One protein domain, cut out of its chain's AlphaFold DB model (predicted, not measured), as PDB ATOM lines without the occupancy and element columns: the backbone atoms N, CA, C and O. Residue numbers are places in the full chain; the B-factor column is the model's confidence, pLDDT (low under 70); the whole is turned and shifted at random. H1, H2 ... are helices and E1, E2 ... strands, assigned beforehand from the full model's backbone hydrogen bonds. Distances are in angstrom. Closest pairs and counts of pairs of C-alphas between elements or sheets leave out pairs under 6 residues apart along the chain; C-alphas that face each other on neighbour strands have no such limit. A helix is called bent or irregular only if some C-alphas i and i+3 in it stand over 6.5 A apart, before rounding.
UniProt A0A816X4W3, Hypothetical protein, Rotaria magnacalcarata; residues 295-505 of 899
ATOM      1  N   LEU A 295      13.121 -36.395  10.067       91.00
ATOM      2  CA  LEU A 295      11.907 -36.935  10.670       91.00
ATOM      3  C   LEU A 295      11.771 -36.458  12.113       91.00
ATOM      4  O   LEU A 295      12.516 -36.869  13.002       91.00
ATOM      5  N   CYS A 296      10.750 -35.646  12.361       91.31
ATOM      6  CA  CYS A 296      10.326 -35.283  13.703       91.31
ATOM      7  C   CYS A 296       9.174 -36.196  14.143       91.31
ATOM      8  O   CYS A 296       8.132 -36.240  13.490       91.31
ATOM      9  N   LEU A 297       9.344 -36.891  15.269       92.75
ATOM     10  CA  LEU A 297       8.303 -37.663  15.944       92.75
ATOM     11  C   LEU A 297       7.713 -36.787  17.063       92.75
ATOM     12  O   LEU A 297       8.346 -36.636  18.119       92.75
ATOM     13  N   PRO A 298       6.556 -36.136  16.834       91.75
ATOM     14  CA  PRO A 298       5.966 -35.182  17.767       91.75
ATOM     15  C   PRO A 298       5.449 -35.845  19.056       91.75
ATOM     16  O   PRO A 298       5.378 -37.071  19.182       91.75
ATOM     17  N   ASN A 299       5.036 -35.003  20.006       89.19
ATOM     18  CA  ASN A 299       4.348 -35.388  21.237       89.19
ATOM     19  C   ASN A 299       3.282 -36.473  20.985       89.19
ATOM     20  O   ASN A 299       2.453 -36.339  20.080       89.19
ATOM     21  N   LYS A 300       3.312 -37.531  21.805       89.75
ATOM     22  CA  LYS A 300       2.361 -38.651  21.818       89.75
ATOM     23  C   LYS A 300       2.238 -39.439  20.511       89.75
ATOM     24  O   LYS A 300       1.252 -40.146  20.353       89.75
ATOM     25  N   THR A 301       3.209 -39.375  19.588       91.62
ATOM     26  CA  THR A 301       3.195 -40.184  18.343       91.62
ATOM     27  C   THR A 301       2.776 -41.639  18.605       91.62
ATOM     28  O   THR A 301       1.933 -42.182  17.890       91.62
ATOM     29  N   PHE A 302       3.298 -42.228  19.679       92.81
ATOM     30  CA  PHE A 302       2.919 -43.540  20.181       92.81
ATOM     31  C   PHE A 302       2.375 -43.417  21.617       92.81
ATOM     32  O   PHE A 302       3.158 -43.383  22.567       92.81
ATOM     33  N   ASP A 303       1.047 -43.332  21.783       92.44
ATOM     34  CA  ASP A 303       0.364 -43.262  23.089       92.44
ATOM     35  C   ASP A 303      -0.472 -44.533  23.368       92.44
ATOM     36  O   ASP A 303      -0.923 -45.231  22.455       92.44
ATOM     37  N   GLN A 304      -0.667 -44.840  24.654       91.44
ATOM     38  CA  GLN A 304      -1.501 -45.932  25.180       91.44
ATOM     39  C   GLN A 304      -1.292 -47.293  24.488       91.44
ATOM     40  O   GLN A 304      -2.254 -47.991  24.139       91.44
ATOM     41  N   ILE A 305      -0.032 -47.685  24.279       92.62
ATOM     42  CA  ILE A 305       0.308 -48.988  23.700       92.62
ATOM     43  C   ILE A 305       0.297 -50.047  24.804       92.62
ATOM     44  O   ILE A 305       1.174 -50.066  25.666       92.62
ATOM     45  N   LYS A 306      -0.672 -50.968  24.751       94.25
ATOM     46  CA  LYS A 306      -0.702 -52.155  25.616       94.25
ATOM     47  C   LYS A 306      -0.307 -53.410  24.841       94.25
ATOM     48  O   LYS A 306      -0.969 -53.749  23.856       94.25
ATOM     49  N   GLN A 307       0.714 -54.120  25.319       91.56
ATOM     50  CA  GLN A 307       1.196 -55.371  24.733       91.56
ATOM     51  C   GLN A 307       1.190 -56.507  25.761       91.56
ATOM     52  O   GLN A 307       1.851 -56.412  26.791       91.56
ATOM     53  N   ASP A 308       0.510 -57.610  25.447       88.62
ATOM     54  CA  ASP A 308       0.528 -58.829  26.264       88.62
ATOM     55  C   ASP A 308       0.903 -60.071  25.411       88.62
ATOM     56  O   ASP A 308       0.627 -60.126  24.208       88.62
ATOM     57  N   PHE A 309       1.489 -61.095  26.045       87.69
ATOM     58  CA  PHE A 309       1.759 -62.452  25.521       87.69
ATOM     59  C   PHE A 309       2.548 -62.529  24.199       87.69
ATOM     60  O   PHE A 309       1.957 -62.821  23.165       87.69
ATOM     61  N   ASN A 310       3.875 -62.366  24.195       88.50
ATOM     62  CA  ASN A 310       4.714 -62.486  22.983       88.50
ATOM     63  C   ASN A 310       4.285 -61.558  21.815       88.50
ATOM     64  O   ASN A 310       4.577 -61.829  20.649       88.50
ATOM     65  N   SER A 311       3.569 -60.464  22.103       94.00
ATOM     66  CA  SER A 311       3.246 -59.440  21.099       94.00
ATOM     67  C   SER A 311       4.494 -58.665  20.693       94.00
ATOM     68  O   SER A 311       5.316 -58.353  21.548       94.00
ATOM     69  N   THR A 312       4.609 -58.295  19.420       94.62
ATOM     70  CA  THR A 312       5.693 -57.447  18.909       94.62
ATOM     71  C   THR A 312       5.138 -56.163  18.301       94.62
ATOM     72  O   THR A 312       4.211 -56.189  17.490       94.62
ATOM     73  N   PHE A 313       5.751 -55.039  18.652       96.19
ATOM     74  CA  PHE A 313       5.621 -53.759  17.969       96.19
ATOM     75  C   PHE A 313       7.009 -53.383  17.455       96.19
ATOM     76  O   PHE A 313       7.966 -53.372  18.230       96.19
ATOM     77  N   GLN A 314       7.144 -53.111  16.163       96.44
ATOM     78  CA  GLN A 314       8.399 -52.712  15.536       96.44
ATOM     79  C   GLN A 314       8.184 -51.432  14.738       96.44
ATOM     80  O   GLN A 314       7.344 -51.378  13.844       96.44
ATOM     81  N   PHE A 315       8.979 -50.420  15.056       96.12
ATOM     82  CA  PHE A 315       9.134 -49.214  14.264       96.12
ATOM     83  C   PHE A 315      10.521 -49.247  13.620       96.12
ATOM     84  O   PHE A 315      11.533 -49.313  14.316       96.12
ATOM     85  N   GLU A 316      10.566 -49.275  12.295       95.31
ATOM     86  CA  GLU A 316      11.782 -49.419  11.504       95.31
ATOM     87  C   GLU A 316      11.998 -48.187  10.628       95.31
ATOM     88  O   GLU A 316      11.100 -47.762   9.903       95.31
ATOM     89  N   ILE A 317      13.207 -47.633  10.673       92.88
ATOM     90  CA  ILE A 317      13.671 -46.575   9.780       92.88
ATOM     91  C   ILE A 317      14.966 -47.051   9.129       92.88
ATOM     92  O   ILE A 317      15.901 -47.465   9.817       92.88
ATOM     93  N   ASN A 318      15.040 -46.978   7.805       90.19
ATOM     94  CA  ASN A 318      16.230 -47.337   7.046       90.19
ATOM     95  C   ASN A 318      16.492 -46.298   5.948       90.19
ATOM     96  O   ASN A 318      15.657 -46.112   5.065       90.19
ATOM     97  N   TYR A 319      17.657 -45.651   6.012       79.50
ATOM     98  CA  TYR A 319      18.011 -44.434   5.272       79.50
ATOM     99  C   TYR A 319      17.135 -43.226   5.643       79.50
ATOM    100  O   TYR A 319      15.979 -43.121   5.229       79.50
ATOM    101  N   GLY A 320      17.717 -42.304   6.413       75.50
ATOM    102  CA  GLY A 320      17.122 -41.028   6.824       75.50
ATOM    103  C   GLY A 320      18.193 -39.952   7.036       75.50
ATOM    104  O   GLY A 320      19.372 -40.284   7.168       75.50
ATOM    105  N   GLN A 321      17.801 -38.673   7.076       82.06
ATOM    106  CA  GLN A 321      18.692 -37.598   7.537       82.06
ATOM    107  C   GLN A 321      18.737 -37.594   9.073       82.06
ATOM    108  O   GLN A 321      19.252 -38.550   9.657       82.06
ATOM    109  N   ASN A 322      18.184 -36.577   9.736       89.00
ATOM    110  CA  ASN A 322      18.128 -36.519  11.193       89.00
ATOM    111  C   ASN A 322      16.796 -37.066  11.720       89.00
ATOM    112  O   ASN A 322      15.732 -36.842  11.139       89.00
ATOM    113  N   LEU A 323      16.840 -37.765  12.851       91.62
ATOM    114  CA  LEU A 323      15.680 -38.328  13.535       91.62
ATOM    115  C   LEU A 323      15.526 -37.665  14.906       91.62
ATOM    116  O   LEU A 323      16.374 -37.841  15.779       91.62
ATOM    117  N   LEU A 324      14.437 -36.928  15.118       93.44
ATOM    118  CA  LEU A 324      14.152 -36.232  16.373       93.44
ATOM    119  C   LEU A 324      12.927 -36.831  17.068       93.44
ATOM    120  O   LEU A 324      11.789 -36.627  16.647       93.44
ATOM    121  N   PHE A 325      13.155 -37.497  18.196       93.69
ATOM    122  CA  PHE A 325      12.115 -37.898  19.135       93.69
ATOM    123  C   PHE A 325      11.846 -36.732  20.094       93.69
ATOM    124  O   PHE A 325      12.665 -36.410  20.964       93.69
ATOM    125  N   THR A 326      10.712 -36.053  19.904       91.50
ATOM    126  CA  THR A 326      10.315 -34.901  20.734       91.50
ATOM    127  C   THR A 326       9.751 -35.330  22.093       91.50
ATOM    128  O   THR A 326       9.509 -36.513  22.341       91.50
ATOM    129  N   SER A 327       9.495 -34.372  22.985       87.56
ATOM    130  CA  SER A 327       8.955 -34.643  24.319       87.56
ATOM    131  C   SER A 327       7.654 -35.453  24.306       87.56
ATOM    132  O   SER A 327       6.660 -35.039  23.708       87.56
ATOM    133  N   ASN A 328       7.651 -36.564  25.043       91.06
ATOM    134  CA  ASN A 328       6.601 -37.580  25.135       91.06
ATOM    135  C   ASN A 328       6.243 -38.246  23.796       91.06
ATOM    136  O   ASN A 328       5.105 -38.679  23.631       91.06
ATOM    137  N   SER A 329       7.171 -38.331  22.832       93.25
ATOM    138  CA  SER A 329       6.930 -39.004  21.541       93.25
ATOM    139  C   SER A 329       6.424 -40.447  21.688       93.25
ATOM    140  O   SER A 329       5.578 -40.883  20.907       93.25
ATOM    141  N   ILE A 330       6.895 -41.152  22.720       94.56
ATOM    142  CA  ILE A 330       6.469 -42.493  23.123       94.56
ATOM    143  C   ILE A 330       6.026 -42.408  24.583       94.56
ATOM    144  O   ILE A 330       6.815 -42.044  25.458       94.56
ATOM    145  N   THR A 331       4.763 -42.711  24.876       93.31
ATOM    146  CA  THR A 331       4.258 -42.591  26.246       93.31
ATOM    147  C   THR A 331       3.144 -43.574  26.586       93.31
ATOM    148  O   THR A 331       2.442 -44.075  25.710       93.31
ATOM    149  N   ASN A 332       3.004 -43.878  27.879       93.31
ATOM    150  CA  ASN A 332       2.003 -44.801  28.419       93.31
ATOM    151  C   ASN A 332       2.065 -46.194  27.756       93.31
ATOM    152  O   ASN A 332       1.035 -46.799  27.448       93.31
ATOM    153  N   VAL A 333       3.286 -46.690  27.523       93.75
ATOM    154  CA  VAL A 333       3.528 -48.041  27.000       93.75
ATOM    155  C   VAL A 333       3.553 -49.018  28.170       93.75
ATOM    156  O   VAL A 333       4.318 -48.834  29.116       93.75
ATOM    157  N   ASN A 334       2.727 -50.059  28.103       94.44
ATOM    158  CA  ASN A 334       2.633 -51.090  29.130       94.44
ATOM    159  C   ASN A 334       2.814 -52.476  28.495       94.44
ATOM    160  O   ASN A 334       2.007 -52.894  27.656       94.44
ATOM    161  N   GLN A 335       3.896 -53.151  28.877       92.06
ATOM    162  CA  GLN A 335       4.345 -54.428  28.337       92.06
ATOM    163  C   GLN A 335       4.329 -55.520  29.401       92.06
ATOM    164  O   GLN A 335       5.000 -55.400  30.424       92.06
ATOM    165  N   ASN A 336       3.659 -56.630  29.100       90.12
ATOM    166  CA  ASN A 336       3.686 -57.835  29.925       90.12
ATOM    167  C   ASN A 336       3.996 -59.076  29.076       90.12
ATOM    168  O   ASN A 336       3.855 -59.075  27.848       90.12
ATOM    169  N   LEU A 337       4.340 -60.167  29.757       87.69
ATOM    170  CA  LEU A 337       4.385 -61.545  29.265       87.69
ATOM    171  C   LEU A 337       5.170 -61.703  27.950       87.69
ATOM    172  O   LEU A 337       4.591 -62.020  26.908       87.69
ATOM    173  N   GLN A 338       6.489 -61.492  28.001       89.19
ATOM    174  CA  GLN A 338       7.426 -61.671  26.877       89.19
ATOM    175  C   GLN A 338       7.135 -60.796  25.638       89.19
ATOM    176  O   GLN A 338       7.548 -61.120  24.526       89.19
ATOM    177  N   SER A 339       6.405 -59.686  25.788       93.50
ATOM    178  CA  SER A 339       6.172 -58.748  24.682       93.50
ATOM    179  C   SER A 339       7.422 -57.934  24.319       93.50
ATOM    180  O   SER A 339       8.286 -57.679  25.158       93.50
ATOM    181  N   LYS A 340       7.520 -57.525  23.047       94.94
ATOM    182  CA  LYS A 340       8.634 -56.755  22.487       94.94
ATOM    183  C   LYS A 340       8.166 -55.439  21.865       94.94
ATOM    184  O   LYS A 340       7.230 -55.415  21.065       94.94
ATOM    185  N   PHE A 341       8.891 -54.361  22.144       96.25
ATOM    186  CA  PHE A 341       8.788 -53.071  21.469       96.25
ATOM    187  C   PHE A 341      10.164 -52.744  20.886       96.25
ATOM    188  O   PHE A 341      11.153 -52.699  21.608       96.25
ATOM    189  N   THR A 342      10.258 -52.583  19.571       96.19
ATOM    190  CA  THR A 342      11.534 -52.419  18.864       96.19
ATOM    191  C   THR A 342      11.545 -51.101  18.111       96.19
ATOM    192  O   THR A 342      10.613 -50.823  17.360       96.19
ATOM    193  N   ILE A 343      12.624 -50.337  18.256       96.56
ATOM    194  CA  ILE A 343      12.969 -49.243  17.348       96.56
ATOM    195  C   ILE A 343      14.236 -49.669  16.614       96.56
ATOM    196  O   ILE A 343      15.293 -49.769  17.227       96.56
ATOM    197  N   ALA A 344      14.133 -49.950  15.321       95.12
ATOM    198  CA  ALA A 344      15.263 -50.334  14.483       95.12
ATOM    199  C   ALA A 344      15.606 -49.174  13.545       95.12
ATOM    200  O   ALA A 344      14.812 -48.830  12.677       95.12
ATOM    201  N   ILE A 345      16.777 -48.566  13.717       94.56
ATOM    202  CA  ILE A 345      17.251 -47.445  12.902       94.56
ATOM    203  C   ILE A 345      18.514 -47.887  12.170       94.56
ATOM    204  O   ILE A 345      19.470 -48.341  12.793       94.56
ATOM    205  N   THR A 346      18.524 -47.754  10.847       92.06
ATOM    206  CA  THR A 346      19.653 -48.130   9.986       92.06
ATOM    207  C   THR A 346      19.998 -46.973   9.046       92.06
ATOM    208  O   THR A 346      19.095 -46.374   8.462       92.06
ATOM    209  N   ASN A 347      21.285 -46.657   8.872       89.00
ATOM    210  CA  ASN A 347      21.771 -45.631   7.935       89.00
ATOM    211  C   ASN A 347      21.105 -44.249   8.129       89.00
ATOM    212  O   ASN A 347      20.575 -43.667   7.183       89.00
ATOM    213  N   SER A 348      21.063 -43.737   9.358       85.88
ATOM    214  CA  SER A 348      20.611 -42.360   9.641       85.88
ATOM    215  C   SER A 348      21.803 -41.481  10.005       85.88
ATOM    216  O   SER A 348      22.811 -42.007  10.470       85.88
ATOM    217  N   LEU A 349      21.712 -40.166   9.797       85.69
ATOM    218  CA  LEU A 349      22.763 -39.242  10.231       85.69
ATOM    219  C   LEU A 349      22.708 -39.112  11.758       85.69
ATOM    220  O   LEU A 349      23.304 -39.924  12.467       85.69
ATOM    221  N   ASP A 350      21.928 -38.160  12.267       89.00
ATOM    222  CA  ASP A 350      21.876 -37.868  13.695       89.00
ATOM    223  C   ASP A 350      20.540 -38.273  14.320       89.00
ATOM    224  O   ASP A 350      19.468 -38.052  13.759       89.00
ATOM    225  N   ILE A 351      20.598 -38.879  15.504       92.62
ATOM    226  CA  ILE A 351      19.444 -39.414  16.227       92.62
ATOM    227  C   ILE A 351      19.372 -38.730  17.589       92.62
ATOM    228  O   ILE A 351      20.243 -38.916  18.439       92.62
ATOM    229  N   TYR A 352      18.307 -37.967  17.811       93.00
ATOM    230  CA  TYR A 352      18.097 -37.153  19.001       93.00
ATOM    231  C   TYR A 352      16.885 -37.642  19.790       93.00
ATOM    232  O   TYR A 352      15.750 -37.586  19.314       93.00
ATOM    233  N   PHE A 353      17.108 -38.040  21.039       92.88
ATOM    234  CA  PHE A 353      16.057 -38.241  22.031       92.88
ATOM    235  C   PHE A 353      16.026 -37.027  22.956       92.88
ATOM    236  O   PHE A 353      16.853 -36.895  23.858       92.88
ATOM    237  N   SER A 354      15.090 -36.114  22.697       89.44
ATOM    238  CA  SER A 354      14.914 -34.902  23.505       89.44
ATOM    239  C   SER A 354      14.163 -35.182  24.814       89.44
ATOM    240  O   SER A 354      13.609 -36.264  25.013       89.44
ATOM    241  N   ARG A 355      14.133 -34.197  25.715       85.44
ATOM    242  CA  ARG A 355      13.500 -34.265  27.041       85.44
ATOM    243  C   ARG A 355      12.156 -35.009  27.086       85.44
ATOM    244  O   ARG A 355      11.163 -34.553  26.525       85.44
ATOM    245  N   CYS A 356      12.103 -36.097  27.854       88.81
ATOM    246  CA  CYS A 356      10.967 -37.009  28.026       88.81
ATOM    247  C   CYS A 356      10.508 -37.721  26.740       88.81
ATOM    248  O   CYS A 356       9.332 -38.064  26.646       88.81
ATOM    249  N   ALA A 357      11.376 -37.928  25.740       92.62
ATOM    250  CA  ALA A 357      11.055 -38.647  24.502       92.62
ATOM    251  C   ALA A 357      10.328 -39.978  24.741       92.62
ATOM    252  O   ALA A 357       9.346 -40.253  24.046       92.62
ATOM    253  N   PHE A 358      10.759 -40.731  25.758       93.69
ATOM    254  CA  PHE A 358       9.976 -41.792  26.384       93.69
ATOM    255  C   PHE A 358       9.523 -41.362  27.784       93.69
ATOM    256  O   PHE A 358      10.338 -40.895  28.585       93.69
ATOM    257  N   ASN A 359       8.242 -41.565  28.102       93.25
ATOM    258  CA  ASN A 359       7.683 -41.200  29.406       93.25
ATOM    259  C   ASN A 359       6.547 -42.135  29.855       93.25
ATOM    260  O   ASN A 359       5.663 -42.448  29.057       93.25
ATOM    261  N   ASN A 360       6.505 -42.505  31.137       92.62
ATOM    262  CA  ASN A 360       5.524 -43.435  31.721       92.62
ATOM    263  C   ASN A 360       5.540 -44.803  31.015       92.62
ATOM    264  O   ASN A 360       4.577 -45.189  30.346       92.62
ATOM    265  N   ILE A 361       6.657 -45.518  31.134       93.25
ATOM    266  CA  ILE A 361       6.848 -46.845  30.536       93.25
ATOM    267  C   ILE A 361       6.812 -47.911  31.635       93.25
ATOM    268  O   ILE A 361       7.407 -47.732  32.697       93.25
ATOM    269  N   HIS A 362       6.120 -49.019  31.387       93.25
ATOM    270  CA  HIS A 362       5.973 -50.122  32.336       93.25
ATOM    271  C   HIS A 362       6.303 -51.454  31.658       93.25
ATOM    272  O   HIS A 362       5.678 -51.798  30.654       93.25
ATOM    273  N   GLN A 363       7.277 -52.188  32.197       91.00
ATOM    274  CA  GLN A 363       7.740 -53.475  31.678       91.00
ATOM    275  C   GLN A 363       7.695 -54.553  32.763       91.00
ATOM    276  O   GLN A 363       8.354 -54.416  33.795       91.00
ATOM    277  N   GLU A 364       6.968 -55.641  32.512       89.62
ATOM    278  CA  GLU A 364       6.886 -56.826  33.374       89.62
ATOM    279  C   GLU A 364       7.062 -58.141  32.595       89.62
ATOM    280  O   GLU A 364       7.028 -58.173  31.361       89.62
ATOM    281  N   ASP A 365       7.271 -59.236  33.338       87.50
ATOM    282  CA  ASP A 365       7.282 -60.625  32.863       87.50
ATOM    283  C   ASP A 365       8.135 -60.893  31.608       87.50
ATOM    284  O   ASP A 365       7.644 -61.405  30.597       87.50
ATOM    285  N   HIS A 366       9.435 -60.589  31.680       88.56
ATOM    286  CA  HIS A 366      10.408 -60.827  30.602       88.56
ATOM    287  C   HIS A 366      10.129 -60.040  29.308       88.56
ATOM    288  O   HIS A 366      10.493 -60.486  28.216       88.56
ATOM    289  N   SER A 367       9.467 -58.886  29.404       92.62
ATOM    290  CA  SER A 367       9.273 -57.993  28.259       92.62
ATOM    291  C   SER A 367      10.567 -57.276  27.851       92.62
ATOM    292  O   SER A 367      11.529 -57.181  28.615       92.62
ATOM    293  N   LEU A 368      10.610 -56.791  26.609       93.50
ATOM    294  CA  LEU A 368      11.798 -56.194  26.003       93.50
ATOM    295  C   LEU A 368      11.454 -54.903  25.249       93.50
ATOM    296  O   LEU A 368      10.620 -54.904  24.340       93.50
ATOM    297  N   ILE A 369      12.180 -53.831  25.556       95.12
ATOM    298  CA  ILE A 369      12.324 -52.663  24.683       95.12
ATOM    299  C   ILE A 369      13.717 -52.738  24.060       95.12
ATOM    300  O   ILE A 369      14.704 -52.880  24.774       95.12
ATOM    301  N   ASP A 370      13.802 -52.680  22.734       95.19
ATOM    302  CA  ASP A 370      15.037 -52.866  21.962       95.19
ATOM    303  C   ASP A 370      15.198 -51.706  20.974       95.19
ATOM    304  O   ASP A 370      14.568 -51.682  19.916       95.19
ATOM    305  N   ILE A 371      16.014 -50.715  21.336       95.12
ATOM    306  CA  ILE A 371      16.395 -49.604  20.457       95.12
ATOM    307  C   ILE A 371      17.721 -49.988  19.804       95.12
ATOM    308  O   ILE A 371      18.740 -50.067  20.481       95.12
ATOM    309  N   SER A 372      17.720 -50.249  18.504       93.31
ATOM    310  CA  SER A 372      18.862 -50.774  17.758       93.31
ATOM    311  C   SER A 372      19.241 -49.807  16.644       93.31
ATOM    312  O   SER A 372      18.518 -49.680  15.658       93.31
ATOM    313  N   VAL A 373      20.368 -49.117  16.814       92.44
ATOM    314  CA  VAL A 373      20.950 -48.189  15.841       92.44
ATOM    315  C   VAL A 373      22.098 -48.875  15.108       92.44
ATOM    316  O   VAL A 373      23.016 -49.407  15.737       92.44
ATOM    317  N   LYS A 374      22.054 -48.853  13.774       91.31
ATOM    318  CA  LYS A 374      23.057 -49.425  12.872       91.31
ATOM    319  C   LYS A 374      23.534 -48.391  11.859       91.31
ATOM    320  O   LYS A 374      22.705 -47.765  11.202       91.31
ATOM    321  N   TYR A 375      24.848 -48.270  11.680       87.38
ATOM    322  CA  TYR A 375      25.450 -47.341  10.711       87.38
ATOM    323  C   TYR A 375      24.958 -45.886  10.884       87.38
ATOM    324  O   TYR A 375      24.692 -45.192   9.905       87.38
ATOM    325  N   GLY A 376      24.769 -45.453  12.136       79.56
ATOM    326  CA  GLY A 376      24.426 -44.071  12.479       79.56
ATOM    327  C   GLY A 376      25.656 -43.160  12.542       79.56
ATOM    328  O   GLY A 376      26.775 -43.667  12.665       79.56
ATOM    329  N   GLN A 377      25.459 -41.836  12.523       81.31
ATOM    330  CA  GLN A 377      26.502 -40.875  12.905       81.31
ATOM    331  C   GLN A 377      26.417 -40.544  14.396       81.31
ATOM    332  O   GLN A 377      27.091 -41.196  15.190       81.31
ATOM    333  N   ASN A 378      25.572 -39.605  14.828       85.06
ATOM    334  CA  ASN A 378      25.446 -39.270  16.250       85.06
ATOM    335  C   ASN A 378      24.184 -39.884  16.885       85.06
ATOM    336  O   ASN A 378      23.114 -39.921  16.281       85.06
ATOM    337  N   LEU A 379      24.295 -40.340  18.135       89.19
ATOM    338  CA  LEU A 379      23.173 -40.773  18.973       89.19
ATOM    339  C   LEU A 379      23.202 -39.973  20.278       89.19
ATOM    340  O   LEU A 379      24.120 -40.105  21.087       89.19
ATOM    341  N   ILE A 380      22.208 -39.111  20.467       87.88
ATOM    342  CA  ILE A 380      22.214 -38.067  21.490       87.88
ATOM    343  C   ILE A 380      20.958 -38.195  22.352       87.88
ATOM    344  O   ILE A 380      19.834 -38.057  21.868       87.88
ATOM    345  N   PHE A 381      21.159 -38.423  23.648       87.81
ATOM    346  CA  PHE A 381      20.122 -38.353  24.670       87.81
ATOM    347  C   PHE A 381      20.278 -37.041  25.446       87.81
ATOM    348  O   PHE A 381      21.328 -36.783  26.036       87.81
ATOM    349  N   ASP A 382      19.238 -36.210  25.426       85.19
ATOM    350  CA  ASP A 382      19.151 -34.957  26.186       85.19
ATOM    351  C   ASP A 382      18.737 -35.214  27.652       85.19
ATOM    352  O   ASP A 382      18.489 -36.357  28.051       85.19
ATOM    353  N   ASP A 383      18.643 -34.170  28.479       80.62
ATOM    354  CA  ASP A 383      18.194 -34.288  29.869       80.62
ATOM    355  C   ASP A 383      16.748 -34.802  29.955       80.62
ATOM    356  O   ASP A 383      15.832 -34.280  29.323       80.62
ATOM    357  N   TYR A 384      16.531 -35.819  30.792       84.06
ATOM    358  CA  TYR A 384      15.271 -36.548  30.981       84.06
ATOM    359  C   TYR A 384      14.745 -37.267  29.728       84.06
ATOM    360  O   TYR A 384      13.560 -37.580  29.688       84.06
ATOM    361  N   ALA A 385      15.567 -37.532  28.701       88.19
ATOM    362  CA  ALA A 385      15.158 -38.229  27.467       88.19
ATOM    363  C   ALA A 385      14.349 -39.522  27.711       88.19
ATOM    364  O   ALA A 385      13.358 -39.780  27.026       88.19
ATOM    365  N   MET A 386      14.747 -40.290  28.727       89.38
ATOM    366  CA  MET A 386      14.017 -41.414  29.304       89.38
ATOM    367  C   MET A 386      13.556 -41.030  30.718       89.38
ATOM    368  O   MET A 386      14.385 -40.747  31.593       89.38
ATOM    369  N   ASN A 387      12.241 -41.015  30.951       87.25
ATOM    370  CA  ASN A 387      11.656 -40.626  32.235       87.25
ATOM    371  C   ASN A 387      10.534 -41.577  32.683       87.25
ATOM    372  O   ASN A 387       9.830 -42.150  31.852       87.25
ATOM    373  N   ASN A 388      10.347 -41.706  34.001       87.06
ATOM    374  CA  ASN A 388       9.300 -42.501  34.652       87.06
ATOM    375  C   ASN A 388       9.161 -43.908  34.038       87.06
ATOM    376  O   ASN A 388       8.140 -44.232  33.421       87.06
ATOM    377  N   MET A 389      10.201 -44.732  34.174       88.94
ATOM    378  CA  MET A 389      10.205 -46.104  33.659       88.94
ATOM    379  C   MET A 389      10.253 -47.112  34.798       88.94
ATOM    380  O   MET A 389      11.153 -47.049  35.628       88.94
ATOM    381  N   ASN A 390       9.343 -48.081  34.800       87.56
ATOM    382  CA  ASN A 390       9.415 -49.245  35.679       87.56
ATOM    383  C   ASN A 390       9.865 -50.456  34.856       87.56
ATOM    384  O   ASN A 390       9.153 -50.865  33.937       87.56
ATOM    385  N   ILE A 391      11.021 -51.026  35.196       86.38
ATOM    386  CA  ILE A 391      11.564 -52.243  34.583       86.38
ATOM    387  C   ILE A 391      11.554 -53.324  35.663       86.38
ATOM    388  O   ILE A 391      12.445 -53.380  36.506       86.38
ATOM    389  N   ASN A 392      10.508 -54.147  35.678       84.50
ATOM    390  CA  ASN A 392      10.244 -55.137  36.722       84.50
ATOM    391  C   ASN A 392      10.428 -56.566  36.193       84.50
ATOM    392  O   ASN A 392      10.197 -56.841  35.010       84.50
ATOM    393  N   HIS A 393      10.753 -57.501  37.096       81.19
ATOM    394  CA  HIS A 393      11.082 -58.896  36.763       81.19
ATOM    395  C   HIS A 393      12.249 -58.963  35.761       81.19
ATOM    396  O   HIS A 393      12.890 -57.951  35.511       81.19
ATOM    397  N   SER A 394      12.561 -60.114  35.159       84.31
ATOM    398  CA  SER A 394      13.669 -60.228  34.184       84.31
ATOM    399  C   SER A 394      13.358 -59.627  32.801       84.31
ATOM    400  O   SER A 394      13.653 -60.234  31.769       84.31
ATOM    401  N   SER A 395      12.720 -58.457  32.796       88.81
ATOM    402  CA  SER A 395      12.460 -57.598  31.640       88.81
ATOM    403  C   SER A 395      13.670 -56.700  31.364       88.81
ATOM    404  O   SER A 395      14.489 -56.454  32.251       88.81
ATOM    405  N   MET A 396      13.793 -56.200  30.135       88.12
ATOM    406  CA  MET A 396      14.980 -55.464  29.697       88.12
ATOM    407  C   MET A 396      14.629 -54.220  28.877       88.12
ATOM    408  O   MET A 396      13.815 -54.280  27.951       88.12
ATOM    409  N   LEU A 397      15.319 -53.115  29.162       89.56
ATOM    410  CA  LEU A 397      15.472 -51.992  28.236       89.56
ATOM    411  C   LEU A 397      16.874 -52.069  27.639       89.56
ATOM    412  O   LEU A 397      17.875 -51.883  28.330       89.56
ATOM    413  N   LYS A 398      16.943 -52.366  26.345       90.69
ATOM    414  CA  LYS A 398      18.180 -52.533  25.595       90.69
ATOM    415  C   LYS A 398      18.361 -51.395  24.597       90.69
ATOM    416  O   LYS A 398      17.477 -51.130  23.784       90.69
ATOM    417  N   ILE A 399      19.538 -50.772  24.614       90.25
ATOM    418  CA  ILE A 399      19.933 -49.740  23.651       90.25
ATOM    419  C   ILE A 399      21.244 -50.168  22.984       90.25
ATOM    420  O   ILE A 399      22.303 -50.212  23.609       90.25
ATOM    421  N   GLY A 400      21.150 -50.551  21.712       88.69
ATOM    422  CA  GLY A 400      22.241 -51.008  20.862       88.69
ATOM    423  C   GLY A 400      22.725 -49.920  19.903       88.69
ATOM    424  O   GLY A 400      21.920 -49.338  19.182       88.69
ATOM    425  N   TYR A 401      24.036 -49.704  19.843       87.44
ATOM    426  CA  TYR A 401      24.705 -48.812  18.893       87.44
ATOM    427  C   TYR A 401      25.784 -49.622  18.162       87.44
ATOM    428  O   TYR A 401      26.693 -50.164  18.793       87.44
ATOM    429  N   GLN A 402      25.606 -49.838  16.857       87.44
ATOM    430  CA  GLN A 402      26.313 -50.883  16.110       87.44
ATOM    431  C   GLN A 402      26.869 -50.353  14.789       87.44
ATOM    432  O   GLN A 402      26.148 -49.672  14.057       87.44
ATOM    433  N   HIS A 403      28.116 -50.690  14.444       84.88
ATOM    434  CA  HIS A 403      28.761 -50.274  13.186       84.88
ATOM    435  C   HIS A 403      28.622 -48.774  12.863       84.88
ATOM    436  O   HIS A 403      28.527 -48.388  11.700       84.88
ATOM    437  N   SER A 404      28.525 -47.940  13.896       80.94
ATOM    438  CA  SER A 404      28.189 -46.520  13.786       80.94
ATOM    439  C   SER A 404      29.440 -45.667  14.006       80.94
ATOM    440  O   SER A 404      30.380 -46.114  14.665       80.94
ATOM    441  N   ILE A 405      29.476 -44.477  13.403       74.50
ATOM    442  CA  ILE A 405      30.666 -43.617  13.337       74.50
ATOM    443  C   ILE A 405      30.289 -42.216  13.816       74.50
ATOM    444  O   ILE A 405      29.817 -41.393  13.032       74.50
ATOM    445  N   GLY A 406      30.511 -41.937  15.099       72.25
ATOM    446  CA  GLY A 406      30.232 -40.627  15.682       72.25
ATOM    447  C   GLY A 406      29.850 -40.673  17.158       72.25
ATOM    448  O   GLY A 406      30.115 -41.633  17.880       72.25
ATOM    449  N   THR A 407      29.266 -39.577  17.637       73.62
ATOM    450  CA  THR A 407      29.164 -39.270  19.068       73.62
ATOM    451  C   THR A 407      27.980 -39.972  19.725       73.62
ATOM    452  O   THR A 407      26.834 -39.759  19.331       73.62
ATOM    453  N   LEU A 408      28.240 -40.714  20.807       77.94
ATOM    454  CA  LEU A 408      27.214 -41.216  21.723       77.94
ATOM    455  C   LEU A 408      27.125 -40.306  22.958       77.94
ATOM    456  O   LEU A 408      27.807 -40.526  23.962       77.94
ATOM    457  N   GLN A 409      26.293 -39.269  22.890       77.62
ATOM    458  CA  GLN A 409      26.165 -38.291  23.971       77.62
ATOM    459  C   GLN A 409      25.009 -38.633  24.916       77.62
ATOM    460  O   GLN A 409      23.889 -38.896  24.481       77.62
ATOM    461  N   MET A 410      25.271 -38.543  26.220       76.25
ATOM    462  CA  MET A 410      24.259 -38.565  27.275       76.25
ATOM    463  C   MET A 410      24.491 -37.372  28.209       76.25
ATOM    464  O   MET A 410      25.624 -36.925  28.413       76.25
ATOM    465  N   THR A 411      23.426 -36.825  28.776       69.44
ATOM    466  CA  THR A 411      23.501 -35.788  29.808       69.44
ATOM    467  C   THR A 411      23.346 -36.407  31.203       69.44
ATOM    468  O   THR A 411      23.277 -37.625  31.367       69.44
ATOM    469  N   MET A 412      23.335 -35.570  32.245       63.12
ATOM    470  CA  MET A 412      23.306 -36.021  33.643       63.12
ATOM    471  C   MET A 412      22.009 -36.756  33.971       63.12
ATOM    472  O   MET A 412      22.028 -37.755  34.687       63.12
ATOM    473  N   ASN A 413      20.901 -36.259  33.417       72.06
ATOM    474  CA  ASN A 413      19.560 -36.720  33.729       72.06
ATOM    475  C   ASN A 413      18.899 -37.459  32.561       72.06
ATOM    476  O   ASN A 413      17.695 -37.674  32.622       72.06
ATOM    477  N   SER A 414      19.618 -37.843  31.491       78.06
ATOM    478  CA  SER A 414      19.014 -38.546  30.337       78.06
ATOM    479  C   SER A 414      18.207 -39.784  30.717       78.06
ATOM    480  O   SER A 414      17.249 -40.122  30.029       78.06
ATOM    481  N   PHE A 415      18.587 -40.425  31.819       78.88
ATOM    482  CA  PHE A 415      17.927 -41.574  32.420       78.88
ATOM    483  C   PHE A 415      17.478 -41.137  33.810       78.88
ATOM    484  O   PHE A 415      18.304 -40.896  34.690       78.88
ATOM    485  N   SER A 416      16.172 -40.933  33.964       76.06
ATOM    486  CA  SER A 416      15.570 -40.289  35.132       76.06
ATOM    487  C   SER A 416      14.347 -41.066  35.603       76.06
ATOM    488  O   SER A 416      13.597 -41.594  34.785       76.06
ATOM    489  N   ASN A 417      14.160 -41.175  36.922       78.69
ATOM    490  CA  ASN A 417      13.073 -41.955  37.529       78.69
ATOM    491  C   ASN A 417      12.913 -43.360  36.906       78.69
ATOM    492  O   ASN A 417      11.794 -43.818  36.669       78.69
ATOM    493  N   ILE A 418      14.035 -44.022  36.600       80.62
ATOM    494  CA  ILE A 418      14.047 -45.415  36.157       80.62
ATOM    495  C   ILE A 418      14.131 -46.292  37.405       80.62
ATOM    496  O   ILE A 418      15.125 -46.277  38.129       80.62
ATOM    497  N   ASN A 419      13.052 -47.017  37.668       79.44
ATOM    498  CA  ASN A 419      12.918 -47.971  38.752       79.44
ATOM    499  C   ASN A 419      13.131 -49.382  38.194       79.44
ATOM    500  O   ASN A 419      12.221 -49.989  37.628       79.44
ATOM    501  N   GLU A 420      14.353 -49.886  38.331       71.31
ATOM    502  CA  GLU A 420      14.690 -51.279  38.045       71.31
ATOM    503  C   GLU A 420      14.296 -52.134  39.260       71.31
ATOM    504  O   GLU A 420      15.019 -52.220  40.256       71.31
ATOM    505  N   GLY A 421      13.103 -52.730  39.191       66.75
ATOM    506  CA  GLY A 421      12.615 -53.699  40.166       66.75
ATOM    507  C   GLY A 421      13.445 -54.987  40.156       66.75
ATOM    508  O   GLY A 421      14.345 -55.169  39.338       66.75
ATOM    509  N   GLN A 422      13.151 -55.921  41.067       67.56
ATOM    510  CA  GLN A 422      13.949 -57.147  41.208       67.56
ATOM    511  C   GLN A 422      14.066 -57.923  39.882       67.56
ATOM    512  O   GLN A 422      13.094 -58.502  39.397       67.56
ATOM    513  N   GLY A 423      15.284 -57.950  39.332       67.38
ATOM    514  CA  GLY A 423      15.639 -58.655  38.100       67.38
ATOM    515  C   GLY A 423      15.591 -57.825  36.812       67.38
ATOM    516  O   GLY A 423      16.029 -58.353  35.792       67.38
ATOM    517  N   GLY A 424      15.099 -56.582  36.845       77.25
ATOM    518  CA  GLY A 424      15.043 -55.715  35.664       77.25
ATOM    519  C   GLY A 424      16.429 -55.217  35.273       77.25
ATOM    520  O   GLY A 424      17.243 -54.942  36.152       77.25
ATOM    521  N   GLU A 425      16.708 -55.109  33.970       81.31
ATOM    522  CA  GLU A 425      18.008 -54.626  33.483       81.31
ATOM    523  C   GLU A 425      17.885 -53.509  32.430       81.31
ATOM    524  O   GLU A 425      17.320 -53.699  31.348       81.31
ATOM    525  N   LEU A 426      18.522 -52.366  32.700       82.44
ATOM    526  CA  LEU A 426      18.919 -51.384  31.691       82.44
ATOM    527  C   LEU A 426      20.286 -51.761  31.094       82.44
ATOM    528  O   LEU A 426      21.313 -51.728  31.778       82.44
ATOM    529  N   VAL A 427      20.306 -52.095  29.800       80.75
ATOM    530  CA  VAL A 427      21.493 -52.582  29.082       80.75
ATOM    531  C   VAL A 427      21.834 -51.689  27.895       80.75
ATOM    532  O   VAL A 427      21.108 -51.638  26.901       80.75
ATOM    533  N   PHE A 428      23.014 -51.076  27.937       81.06
ATOM    534  CA  PHE A 428      23.627 -50.469  26.753       81.06
ATOM    535  C   PHE A 428      24.597 -51.441  26.085       81.06
ATOM    536  O   PHE A 428      25.408 -52.067  26.767       81.06
ATOM    537  N   GLN A 429      24.525 -51.560  24.759       80.88
ATOM    538  CA  GLN A 429      25.361 -52.447  23.953       80.88
ATOM    539  C   GLN A 429      26.028 -51.668  22.812       80.88
ATOM    540  O   GLN A 429      25.349 -51.259  21.874       80.88
ATOM    541  N   ILE A 430      27.356 -51.532  22.840       77.50
ATOM    542  CA  ILE A 430      28.127 -51.012  21.696       77.50
ATOM    543  C   ILE A 430      28.777 -52.177  20.952       77.50
ATOM    544  O   ILE A 430      29.463 -52.981  21.584       77.50
ATOM    545  N   LEU A 431      28.549 -52.269  19.634       77.00
ATOM    546  CA  LEU A 431      29.155 -53.269  18.742       77.00
ATOM    547  C   LEU A 431      29.959 -52.594  17.623       77.00
ATOM    548  O   LEU A 431      29.385 -51.785  16.893       77.00
ATOM    549  N   ASN A 432      31.213 -52.999  17.403       73.62
ATOM    550  CA  ASN A 432      31.996 -52.669  16.196       73.62
ATOM    551  C   ASN A 432      31.894 -51.190  15.739       73.62
ATOM    552  O   ASN A 432      31.691 -50.934  14.552       73.62
ATOM    553  N   SER A 433      31.902 -50.229  16.662       71.12
ATOM    554  CA  SER A 433      31.631 -48.810  16.396       71.12
ATOM    555  C   SER A 433      32.858 -47.983  16.749       71.12
ATOM    556  O   SER A 433      33.297 -47.970  17.893       71.12
ATOM    557  N   SER A 434      33.404 -47.279  15.765       64.06
ATOM    558  CA  SER A 434      34.571 -46.413  15.928       64.06
ATOM    559  C   SER A 434      34.160 -44.997  16.333       64.06
ATOM    560  O   SER A 434      33.128 -44.493  15.896       64.06
ATOM    561  N   ASP A 435      35.005 -44.324  17.115       59.66
ATOM    562  CA  ASP A 435      34.863 -42.902  17.461       59.66
ATOM    563  C   ASP A 435      33.633 -42.498  18.297       59.66
ATOM    564  O   ASP A 435      33.270 -41.321  18.356       59.66
ATOM    565  N   PHE A 436      33.077 -43.432  19.078       58.47
ATOM    566  CA  PHE A 436      32.117 -43.088  20.133       58.47
ATOM    567  C   PHE A 436      32.793 -42.302  21.265       58.47
ATOM    568  O   PHE A 436      33.667 -42.804  21.967       58.47
ATOM    569  N   TYR A 437      32.352 -41.070  21.517       59.47
ATOM    570  CA  TYR A 437      32.736 -40.321  22.717       59.47
ATOM    571  C   TYR A 437      31.612 -40.339  23.753       59.47
ATOM    572  O   TYR A 437      30.597 -39.668  23.584       59.47
ATOM    573  N   PHE A 438      31.823 -41.065  24.854       60.47
ATOM    574  CA  PHE A 438      30.945 -40.989  26.016       60.47
ATOM    575  C   PHE A 438      31.140 -39.667  26.765       60.47
ATOM    576  O   PHE A 438      32.156 -39.460  27.438       60.47
ATOM    577  N   ARG A 439      30.112 -38.819  26.744       57.00
ATOM    578  CA  ARG A 439      29.950 -37.757  27.738       57.00
ATOM    579  C   ARG A 439      28.991 -38.247  28.821       57.00
ATOM    580  O   ARG A 439      27.892 -38.682  28.504       57.00
ATOM    581  N   PHE A 440      29.410 -38.152  30.079       56.62
ATOM    582  CA  PHE A 440      28.549 -38.320  31.247       56.62
ATOM    583  C   PHE A 440      28.675 -37.063  32.102       56.62
ATOM    584  O   PHE A 440      29.715 -36.830  32.719       56.62
ATOM    585  N   ASN A 441      27.619 -36.255  32.168       50.88
ATOM    586  CA  ASN A 441      27.513 -35.270  33.243       50.88
ATOM    587  C   ASN A 441      27.105 -36.031  34.534       50.88
ATOM    588  O   ASN A 441      26.449 -37.072  34.477       50.88
ATOM    589  N   GLN A 442      27.581 -35.593  35.700       43.50
ATOM    590  CA  GLN A 442      27.796 -36.474  36.862       43.50
ATOM    591  C   GLN A 442      26.525 -36.927  37.631       43.50
ATOM    592  O   GLN A 442      26.306 -36.416  38.719       43.50
ATOM    593  N   SER A 443      25.744 -37.912  37.148       52.06
ATOM    594  CA  SER A 443      24.878 -38.810  37.975       52.06
ATOM    595  C   SER A 443      23.971 -39.772  37.169       52.06
ATOM    596  O   SER A 443      22.825 -40.005  37.549       52.06
ATOM    597  N   THR A 444      24.423 -40.352  36.055       53.81
ATOM    598  CA  THR A 444      23.563 -41.257  35.263       53.81
ATOM    599  C   THR A 444      23.204 -42.548  36.012       53.81
ATOM    600  O   THR A 444      24.100 -43.255  36.479       53.81
ATOM    601  N   SER A 445      21.915 -42.907  36.054       57.19
ATOM    602  CA  SER A 445      21.373 -44.090  36.752       57.19
ATOM    603  C   SER A 445      21.606 -45.435  36.039       57.19
ATOM    604  O   SER A 445      20.885 -46.396  36.278       57.19
ATOM    605  N   LEU A 446      22.573 -45.510  35.123       62.38
ATOM    606  CA  LEU A 446      22.826 -46.689  34.298       62.38
ATOM    607  C   LEU A 446      23.444 -47.831  35.124       62.38
ATOM    608  O   LEU A 446      24.550 -47.680  35.639       62.38
ATOM    609  N   GLN A 447      22.785 -48.992  35.204       62.69
ATOM    610  CA  GLN A 447      23.343 -50.155  35.910       62.69
ATOM    611  C   GLN A 447      24.462 -50.866  35.139       62.69
ATOM    612  O   GLN A 447      25.525 -51.144  35.707       62.69
ATOM    613  N   ARG A 448      24.240 -51.182  33.852       66.75
ATOM    614  CA  ARG A 448      25.160 -52.013  33.063       66.75
ATOM    615  C   ARG A 448      25.432 -51.455  31.666       66.75
ATOM    616  O   ARG A 448      24.531 -51.260  30.854       66.75
ATOM    617  N   LEU A 449      26.718 -51.330  31.352       67.50
ATOM    618  CA  LEU A 449      27.229 -51.068  30.011       67.50
ATOM    619  C   LEU A 449      27.983 -52.301  29.495       67.50
ATOM    620  O   LEU A 449      28.867 -52.831  30.168       67.50
ATOM    621  N   ILE A 450      27.656 -52.749  28.287       65.56
ATOM    622  CA  ILE A 450      28.322 -53.854  27.597       65.56
ATOM    623  C   ILE A 450      29.014 -53.294  26.353       65.56
ATOM    624  O   ILE A 450      28.361 -52.751  25.461       65.56
ATOM    625  N   ILE A 451      30.335 -53.451  26.282       64.62
ATOM    626  CA  ILE A 451      31.131 -53.055  25.115       64.62
ATOM    627  C   ILE A 451      31.686 -54.326  24.468       64.62
ATOM    628  O   ILE A 451      32.390 -55.126  25.091       64.62
ATOM    629  N   LEU A 452      31.314 -54.509  23.207       61.16
ATOM    630  CA  LEU A 452      31.601 -55.652  22.346       61.16
ATOM    631  C   LEU A 452      32.260 -55.114  21.072       61.16
ATOM    632  O   LEU A 452      31.721 -55.218  19.972       61.16
ATOM    633  N   ASP A 453      33.413 -54.479  21.252       60.22
ATOM    634  CA  ASP A 453      34.199 -53.937  20.152       60.22
ATOM    635  C   ASP A 453      35.541 -54.687  20.039       60.22
ATOM    636  O   ASP A 453      36.302 -54.707  21.013       60.22
ATOM    637  N   PRO A 454      35.837 -55.331  18.892       52.16
ATOM    638  CA  PRO A 454      37.092 -56.043  18.646       52.16
ATOM    639  C   PRO A 454      38.272 -55.104  18.372       52.16
ATOM    640  O   PRO A 454      39.412 -55.558  18.303       52.16
ATOM    641  N   SER A 455      38.000 -53.812  18.189       54.62
ATOM    642  CA  SER A 455      38.902 -52.794  17.654       54.62
ATOM    643  C   SER A 455      39.102 -51.596  18.593       54.62
ATOM    644  O   SER A 455      39.514 -50.534  18.133       54.62
ATOM    645  N   LEU A 456      38.881 -51.766  19.907       55.34
ATOM    646  CA  LEU A 456      39.194 -50.736  20.909       55.34
ATOM    647  C   LEU A 456      40.655 -50.272  20.783       55.34
ATOM    648  O   LEU A 456      41.596 -51.012  21.080       55.34
ATOM    649  N   SER A 457      40.838 -49.027  20.343       55.41
ATOM    650  CA  SER A 457      42.146 -48.397  20.203       55.41
ATOM    651  C   SER A 457      42.652 -47.861  21.544       55.41
ATOM    652  O   SER A 457      41.894 -47.694  22.503       55.41
ATOM    653  N   SER A 458      43.934 -47.484  21.607       52.28
ATOM    654  CA  SER A 458      44.485 -46.804  22.789       52.28
ATOM    655  C   SER A 458      43.726 -45.523  23.163       52.28
ATOM    656  O   SER A 458      43.693 -45.168  24.339       52.28
ATOM    657  N   SER A 459      43.095 -44.855  22.190       53.09
ATOM    658  CA  SER A 459      42.301 -43.643  22.420       53.09
ATOM    659  C   SER A 459      40.923 -43.935  23.031       53.09
ATOM    660  O   SER A 459      40.433 -43.152  23.847       53.09
ATOM    661  N   ASP A 460      40.331 -45.095  22.733       55.03
ATOM    662  CA  ASP A 460      39.012 -45.485  23.241       55.03
ATOM    663  C   ASP A 460      39.040 -45.802  24.738       55.03
ATOM    664  O   ASP A 460      38.051 -45.586  25.440       55.03
ATOM    665  N   PHE A 461      40.190 -46.212  25.283       57.69
ATOM    666  CA  PHE A 461      40.335 -46.413  26.727       57.69
ATOM    667  C   PHE A 461      40.235 -45.106  27.524       57.69
ATOM    668  O   PHE A 461      39.632 -45.119  28.597       57.69
ATOM    669  N   CYS A 462      40.719 -43.969  27.002       51.81
ATOM    670  CA  CYS A 462      40.483 -42.659  27.625       51.81
ATOM    671  C   CYS A 462      38.980 -42.304  27.617       51.81
ATOM    672  O   CYS A 462      38.461 -41.754  28.587       51.81
ATOM    673  N   ARG A 463      38.256 -42.676  26.550       56.34
ATOM    674  CA  ARG A 463      36.803 -42.457  26.412       56.34
ATOM    675  C   ARG A 463      36.007 -43.337  27.393       56.34
ATOM    676  O   ARG A 463      35.105 -42.847  28.070       56.34
ATOM    677  N   ILE A 464      36.400 -44.603  27.562       60.28
ATOM    678  CA  ILE A 464      35.873 -45.533  28.584       60.28
ATOM    679  C   ILE A 464      36.229 -45.056  30.007       60.28
ATOM    680  O   ILE A 464      35.428 -45.195  30.932       60.28
ATOM    681  N   ALA A 465      37.387 -44.422  30.212       52.62
ATOM    682  CA  ALA A 465      37.784 -43.878  31.512       52.62
ATOM    683  C   ALA A 465      36.897 -42.715  32.003       52.62
ATOM    684  O   ALA A 465      36.931 -42.406  33.195       52.62
ATOM    685  N   ASN A 466      36.054 -42.120  31.151       56.09
ATOM    686  CA  ASN A 466      35.053 -41.131  31.567       56.09
ATOM    687  C   ASN A 466      33.765 -41.751  32.140       56.09
ATOM    688  O   ASN A 466      32.961 -41.032  32.730       56.09
ATOM    689  N   ILE A 467      33.577 -43.073  32.048       62.53
ATOM    690  CA  ILE A 467      32.418 -43.759  32.637       62.53
ATOM    691  C   ILE A 467      32.444 -43.606  34.176       62.53
ATOM    692  O   ILE A 467      33.487 -43.857  34.806       62.53
ATOM    693  N   PRO A 468      31.329 -43.198  34.816       60.91
ATOM    694  CA  PRO A 468      31.178 -43.199  36.270       60.91
ATOM    695  C   PRO A 468      31.411 -44.580  36.906       60.91
ATOM    696  O   PRO A 468      30.881 -45.590  36.456       60.91
ATOM    697  N   ALA A 469      32.184 -44.625  37.994       58.22
ATOM    698  CA  ALA A 469      32.672 -45.877  38.590       58.22
ATOM    699  C   ALA A 469      31.589 -46.781  39.220       58.22
ATOM    700  O   ALA A 469      31.882 -47.928  39.554       58.22
ATOM    701  N   HIS A 470      30.360 -46.285  39.407       62.38
ATOM    702  CA  HIS A 470      29.223 -47.089  39.874       62.38
ATOM    703  C   HIS A 470      28.570 -47.920  38.761       62.38
ATOM    704  O   HIS A 470      27.819 -48.841  39.067       62.38
ATOM    705  N   ILE A 471      28.861 -47.616  37.494       60.66
ATOM    706  CA  ILE A 471      28.321 -48.329  36.333       60.66
ATOM    707  C   ILE A 471      29.158 -49.588  36.097       60.66
ATOM    708  O   ILE A 471      30.383 -49.524  35.952       60.66
ATOM    709  N   SER A 472      28.503 -50.746  36.025       61.25
ATOM    710  CA  SER A 472      29.184 -52.003  35.717       61.25
ATOM    711  C   SER A 472      29.503 -52.076  34.224       61.25
ATOM    712  O   SER A 472      28.594 -52.113  33.393       61.25
ATOM    713  N   VAL A 473      30.792 -52.099  33.875       60.31
ATOM    714  CA  VAL A 473      31.265 -52.210  32.487       60.31
ATOM    715  C   VAL A 473      31.714 -53.641  32.216       60.31
ATOM    716  O   VAL A 473      32.677 -54.121  32.814       60.31
ATOM    717  N   LYS A 474      31.046 -54.320  31.280       62.91
ATOM    718  CA  LYS A 474      31.456 -55.635  30.779       62.91
ATOM    719  C   LYS A 474      32.115 -55.483  29.409       62.91
ATOM    720  O   LYS A 474      31.427 -55.298  28.406       62.91
ATOM    721  N   LEU A 475      33.442 -55.599  29.377       57.84
ATOM    722  CA  LEU A 475      34.205 -55.815  28.146       57.84
ATOM    723  C   LEU A 475      34.149 -57.308  27.802       57.84
ATOM    724  O   LEU A 475      34.387 -58.142  28.675       57.84
ATOM    725  N   LEU A 476      33.815 -57.656  26.558       55.53
ATOM    726  CA  LEU A 476      33.627 -59.056  26.135       55.53
ATOM    727  C   LEU A 476      34.712 -59.593  25.181       55.53
ATOM    728  O   LEU A 476      34.524 -60.650  24.584       55.53
ATOM    729  N   HIS A 477      35.862 -58.917  25.081       53.50
ATOM    730  CA  HIS A 477      37.010 -59.393  24.299       53.50
ATOM    731  C   HIS A 477      38.068 -60.133  25.127       53.50
ATOM    732  O   HIS A 477      38.378 -59.784  26.263       53.50
ATOM    733  N   THR A 478      38.643 -61.168  24.512       40.66
ATOM    734  CA  THR A 478      39.552 -62.157  25.120       40.66
ATOM    735  C   THR A 478      41.040 -61.796  25.055       40.66
ATOM    736  O   THR A 478      41.866 -62.552  25.563       40.66
ATOM    737  N   TYR A 479      41.398 -60.651  24.468       41.28
ATOM    738  CA  TYR A 479      42.786 -60.220  24.280       41.28
ATOM    739  C   TYR A 479      42.985 -58.754  24.683       41.28
ATOM    740  O   TYR A 479      42.786 -57.872  23.858       41.28
ATOM    741  N   GLN A 480      43.412 -58.517  25.932       43.53
ATOM    742  CA  GLN A 480      44.501 -57.590  26.319       43.53
ATOM    743  C   GLN A 480      44.569 -57.426  27.851       43.53
ATOM    744  O   GLN A 480      43.731 -56.780  28.476       43.53
ATOM    745  N   CYS A 481      45.627 -57.973  28.459       38.44
ATOM    746  CA  CYS A 481      45.897 -57.917  29.905       38.44
ATOM    747  C   CYS A 481      46.211 -56.514  30.470       38.44
ATOM    748  O   CYS A 481      46.342 -56.365  31.683       38.44
ATOM    749  N   SER A 482      46.319 -55.486  29.628       44.47
ATOM    750  CA  SER A 482      46.619 -54.103  30.026       44.47
ATOM    751  C   SER A 482      45.426 -53.376  30.662       44.47
ATOM    752  O   SER A 482      45.592 -52.569  31.577       44.47
ATOM    753  N   CYS A 483      44.204 -53.661  30.203       41.16
ATOM    754  CA  CYS A 483      43.038 -52.823  30.502       41.16
ATOM    755  C   CYS A 483      42.413 -53.126  31.870       41.16
ATOM    756  O   CYS A 483      41.971 -52.213  32.572       41.16
ATOM    757  N   THR A 484      42.445 -54.392  32.296       42.12
ATOM    758  CA  THR A 484      42.007 -54.811  33.635       42.12
ATOM    759  C   THR A 484      42.822 -54.111  34.720       42.12
ATOM    760  O   THR A 484      42.252 -53.658  35.709       42.12
ATOM    761  N   ALA A 485      44.137 -53.965  34.510       39.84
ATOM    762  CA  ALA A 485      45.049 -53.319  35.451       39.84
ATOM    763  C   ALA A 485      44.720 -51.829  35.648       39.84
ATOM    764  O   ALA A 485      44.605 -51.383  36.787       39.84
ATOM    765  N   TYR A 486      44.486 -51.069  34.570       45.38
ATOM    766  CA  TYR A 486      44.125 -49.648  34.666       45.38
ATOM    767  C   TYR A 486      42.744 -49.426  35.315       45.38
ATOM    768  O   TYR A 486      42.574 -48.533  36.148       45.38
ATOM    769  N   TYR A 487      41.758 -50.276  35.002       43.41
ATOM    770  CA  TYR A 487      40.418 -50.182  35.599       43.41
ATOM    771  C   TYR A 487      40.414 -50.573  37.092       43.41
ATOM    772  O   TYR A 487      39.758 -49.918  37.907       43.41
ATOM    773  N   LEU A 488      41.201 -51.589  37.478       41.84
ATOM    774  CA  LEU A 488      41.482 -51.928  38.880       41.84
ATOM    775  C   LEU A 488      42.183 -50.774  39.603       41.84
ATOM    776  O   LEU A 488      41.739 -50.381  40.682       41.84
ATOM    777  N   TYR A 489      43.220 -50.192  38.992       44.34
ATOM    778  CA  TYR A 489      43.964 -49.056  39.538       44.34
ATOM    779  C   TYR A 489      43.032 -47.884  39.871       44.34
ATOM    780  O   TYR A 489      43.028 -47.402  41.001       44.34
ATOM    781  N   ARG A 490      42.160 -47.484  38.933       47.03
ATOM    782  CA  ARG A 490      41.187 -46.390  39.122       47.03
ATOM    783  C   ARG A 490      40.204 -46.649  40.273       47.03
ATOM    784  O   ARG A 490      39.902 -45.730  41.036       47.03
ATOM    785  N   ASN A 491      39.720 -47.884  40.420       42.22
ATOM    786  CA  ASN A 491      38.797 -48.261  41.498       42.22
ATOM    787  C   ASN A 491      39.474 -48.363  42.874       42.22
ATOM    788  O   ASN A 491      38.838 -48.067  43.887       42.22
ATOM    789  N   LEU A 492      40.752 -48.747  42.920       37.97
ATOM    790  CA  LEU A 492      41.546 -48.804  44.149       37.97
ATOM    791  C   LEU A 492      42.005 -47.408  44.601       37.97
ATOM    792  O   LEU A 492      41.850 -47.071  45.775       37.97
ATOM    793  N   TYR A 493      42.458 -46.562  43.670       39.94
ATOM    794  CA  TYR A 493      42.938 -45.196  43.933       39.94
ATOM    795  C   TYR A 493      41.876 -44.287  44.578       39.94
ATOM    796  O   TYR A 493      42.203 -43.376  45.330       39.94
ATOM    797  N   ARG A 494      40.582 -44.538  44.323       42.94
ATOM    798  CA  ARG A 494      39.471 -43.819  44.977       42.94
ATOM    799  C   ARG A 494      39.071 -44.361  46.354       42.94
ATOM    800  O   ARG A 494      38.274 -43.710  47.023       42.94
ATOM    801  N   LYS A 495      39.552 -45.539  46.766       37.09
ATOM    802  CA  LYS A 495      39.123 -46.204  48.011       37.09
ATOM    803  C   LYS A 495      40.197 -46.276  49.095       37.09
ATOM    804  O   LYS A 495      39.841 -46.494  50.249       37.09
ATOM    805  N   ILE A 496      41.476 -46.126  48.752       32.81
ATOM    806  CA  ILE A 496      42.603 -46.287  49.684       32.81
ATOM    807  C   ILE A 496      43.668 -45.213  49.390       32.81
ATOM    808  O   ILE A 496      43.833 -44.797  48.245       32.81
ATOM    809  N   HIS A 497      44.385 -44.768  50.431       34.78
ATOM    810  CA  HIS A 497      45.625 -43.976  50.338       34.78
ATOM    811  C   HIS A 497      46.614 -44.541  49.294       34.78
ATOM    812  O   HIS A 497      46.529 -45.729  48.988       34.78
ATOM    813  N   PRO A 498      47.551 -43.728  48.751       38.31
ATOM    814  CA  PRO A 498      48.335 -44.082  47.565       38.31
ATOM    815  C   PRO A 498      49.005 -45.454  47.687       38.31
ATOM    816  O   PRO A 498      49.990 -45.630  48.403       38.31
ATOM    817  N   ILE A 499      48.452 -46.421  46.956       35.59
ATOM    818  CA  ILE A 499      49.026 -47.753  46.807       35.59
ATOM    819  C   ILE A 499      50.191 -47.618  45.829       35.59
ATOM    820  O   ILE A 499      49.992 -47.265  44.665       35.59
ATOM    821  N   ASP A 500      51.401 -47.884  46.320       38.75
ATOM    822  CA  ASP A 500      52.611 -47.932  45.502       38.75
ATOM    823  C   ASP A 500      52.429 -48.937  44.348       38.75
ATOM    824  O   ASP A 500      51.900 -50.035  44.548       38.75
ATOM    825  N   LEU A 501      52.857 -48.564  43.138       37.19
ATOM    826  CA  LEU A 501      52.605 -49.304  41.893       37.19
ATOM    827  C   LEU A 501      53.117 -50.752  41.969       37.19
ATOM    828  O   LEU A 501      52.515 -51.667  41.407       37.19
ATOM    829  N   ARG A 502      54.176 -50.963  42.759       38.00
ATOM    830  CA  ARG A 502      54.782 -52.266  43.077       38.00
ATOM    831  C   ARG A 502      53.798 -53.270  43.693       38.00
ATOM    832  O   ARG A 502      53.972 -54.467  43.504       38.00
ATOM    833  N   ASN A 503      52.747 -52.807  44.371       34.81
ATOM    834  CA  ASN A 503      51.765 -53.667  45.042       34.81
ATOM    835  C   ASN A 503      50.623 -54.147  44.120       34.81
ATOM    836  O   ASN A 503      49.816 -54.975  44.536       34.81
ATOM    837  N   LEU A 504      50.543 -53.650  42.878       36.44
ATOM    838  CA  LEU A 504      49.575 -54.097  41.860       36.44
ATOM    839  C   LEU A 504      50.149 -55.128  40.871       36.44
ATOM    840  O   LEU A 504      49.407 -55.684  40.062       36.44
ATOM    841  N   VAL A 505      51.453 -55.403  40.940       33.69
ATOM    842  CA  VAL A 505      52.143 -56.392  40.102       33.69
ATOM    843  C   VAL A 505      52.214 -57.727  40.853       33.69
ATOM    844  O   VAL A 505      53.254 -58.056  41.420       33.69
TER     845      VAL A 505
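Overview. This is residues 295 to 505 of the 899 residues of the protein "Hypothetical protein" of Rotaria magnacalcarata (UniProt A0A816X4W3). The chain winds in stacked turns into a three-sided solenoid, whose walls are three parallel sheets: E1 E4 E7 E10 E13, E2 E5 E8 E11 E14 and E3 E6 E9 E12 E15 E16 E17. The stack is well formed through E15, looser from residue 432 on, and at that end H1 lies in the turn between E16 and E17, while H2 and H3 extend the length as a loose tail. The printed part has 211 residues, with 17 named strands and three named helices, in the order E1 to E16, H1, E17, H2, H3. Its class is mixed, helices and strands. By its radius of gyration of the C-alphas, 18.1 A, it is compact, and its outline is elongated, 59 by 38 by 29 A.

Arrangement. The first sheet runs E1, residues 295 to 297, E4, 323 to 325, E7, 350 to 353, E10, 378 to 381, and E13, 408 to 410. E1 and E4 are parallel at 11 degrees, with N 297 and O 324 within hydrogen-bond range at 2.8 A. The second sheet runs E2, residues 305 to 308, E5, 330 to 335, E8, 358 to 363, E11, 386 to 391, and E14, 415 to 420; it is twisted, with C-alphas up to 4.1 A off its best plane. E2 and E5 are parallel at 14 degrees, with N 307 and O 334 at 2.9 A, and residues 302 to 303 also pair with residues 330 to 331 of E5. The third sheet runs E3, residues 312 to 320, E6, 340 to 348, E9, 368 to 374, E12, 396 to 402, E15, 425 to 431, E16, 448 to 452, and E17, 472 to 475. It is twisted, up to 5.2 A off its plane, and E3 and E17 are its edge strands. E3 and E6 are parallel at 6 degrees, with N 317 and O 344 at 2.8 A; E16 and E17 are parallel at 10 degrees, with N 449 and O 472 at 2.9 A. The second and third sheets form a sandwich, two sheets face to face, their strands at 55 degrees. E16, H1, residues 458 to 464, and E17 form a strand-helix-strand unit, two parallel neighbour strands with a helix between, and its crossover is right-handed. H1 and H2, residues 481 to 493, are close but not clearly touching, the closest C-alphas being those of Phe 461 and Cys 483, 7.9 A apart; they run the same way at a steep tilt of 39 degrees. H2 and H3, residues 501 to 504, are close but not clearly touching, the closest C-alphas being those of Ala 485 and Leu 504, 7.9 A apart. None of the three helices is on a sheet. O i to N i+4 pairs are within range in 1 of 3 in H1, beside 3 of 4 O i to N i+3 pairs, and in 7 of 9 in H2; H3 is too short for one.

Along the chain. E1 begins at C-alpha 295, (11.907, -36.935, 10.670). E3 is 23.4 A long, E6 22.7 A, E9 18.6 A, E12 18.3 A and E15 18.5 A. H2, 19.2 A long, begins at C-alpha 481, (45.897, -57.917, 29.905), and is neither bent nor irregular, but only just: C-alphas 481 and 484 are 6.2 A apart. H3 ends at C-alpha 504, (49.575, -54.097, 41.860).

Size, cuts and confidence. The two C-alphas farthest apart are those of Gln 304 and Arg 502, 59.4 A. The printed part has no cut. The link E15 to E16, residues 432 to 447, is long. The mean pLDDT of the printed part is 74.7; residues 411 to 412, 421 to 423 and 434 to 505 are under 70.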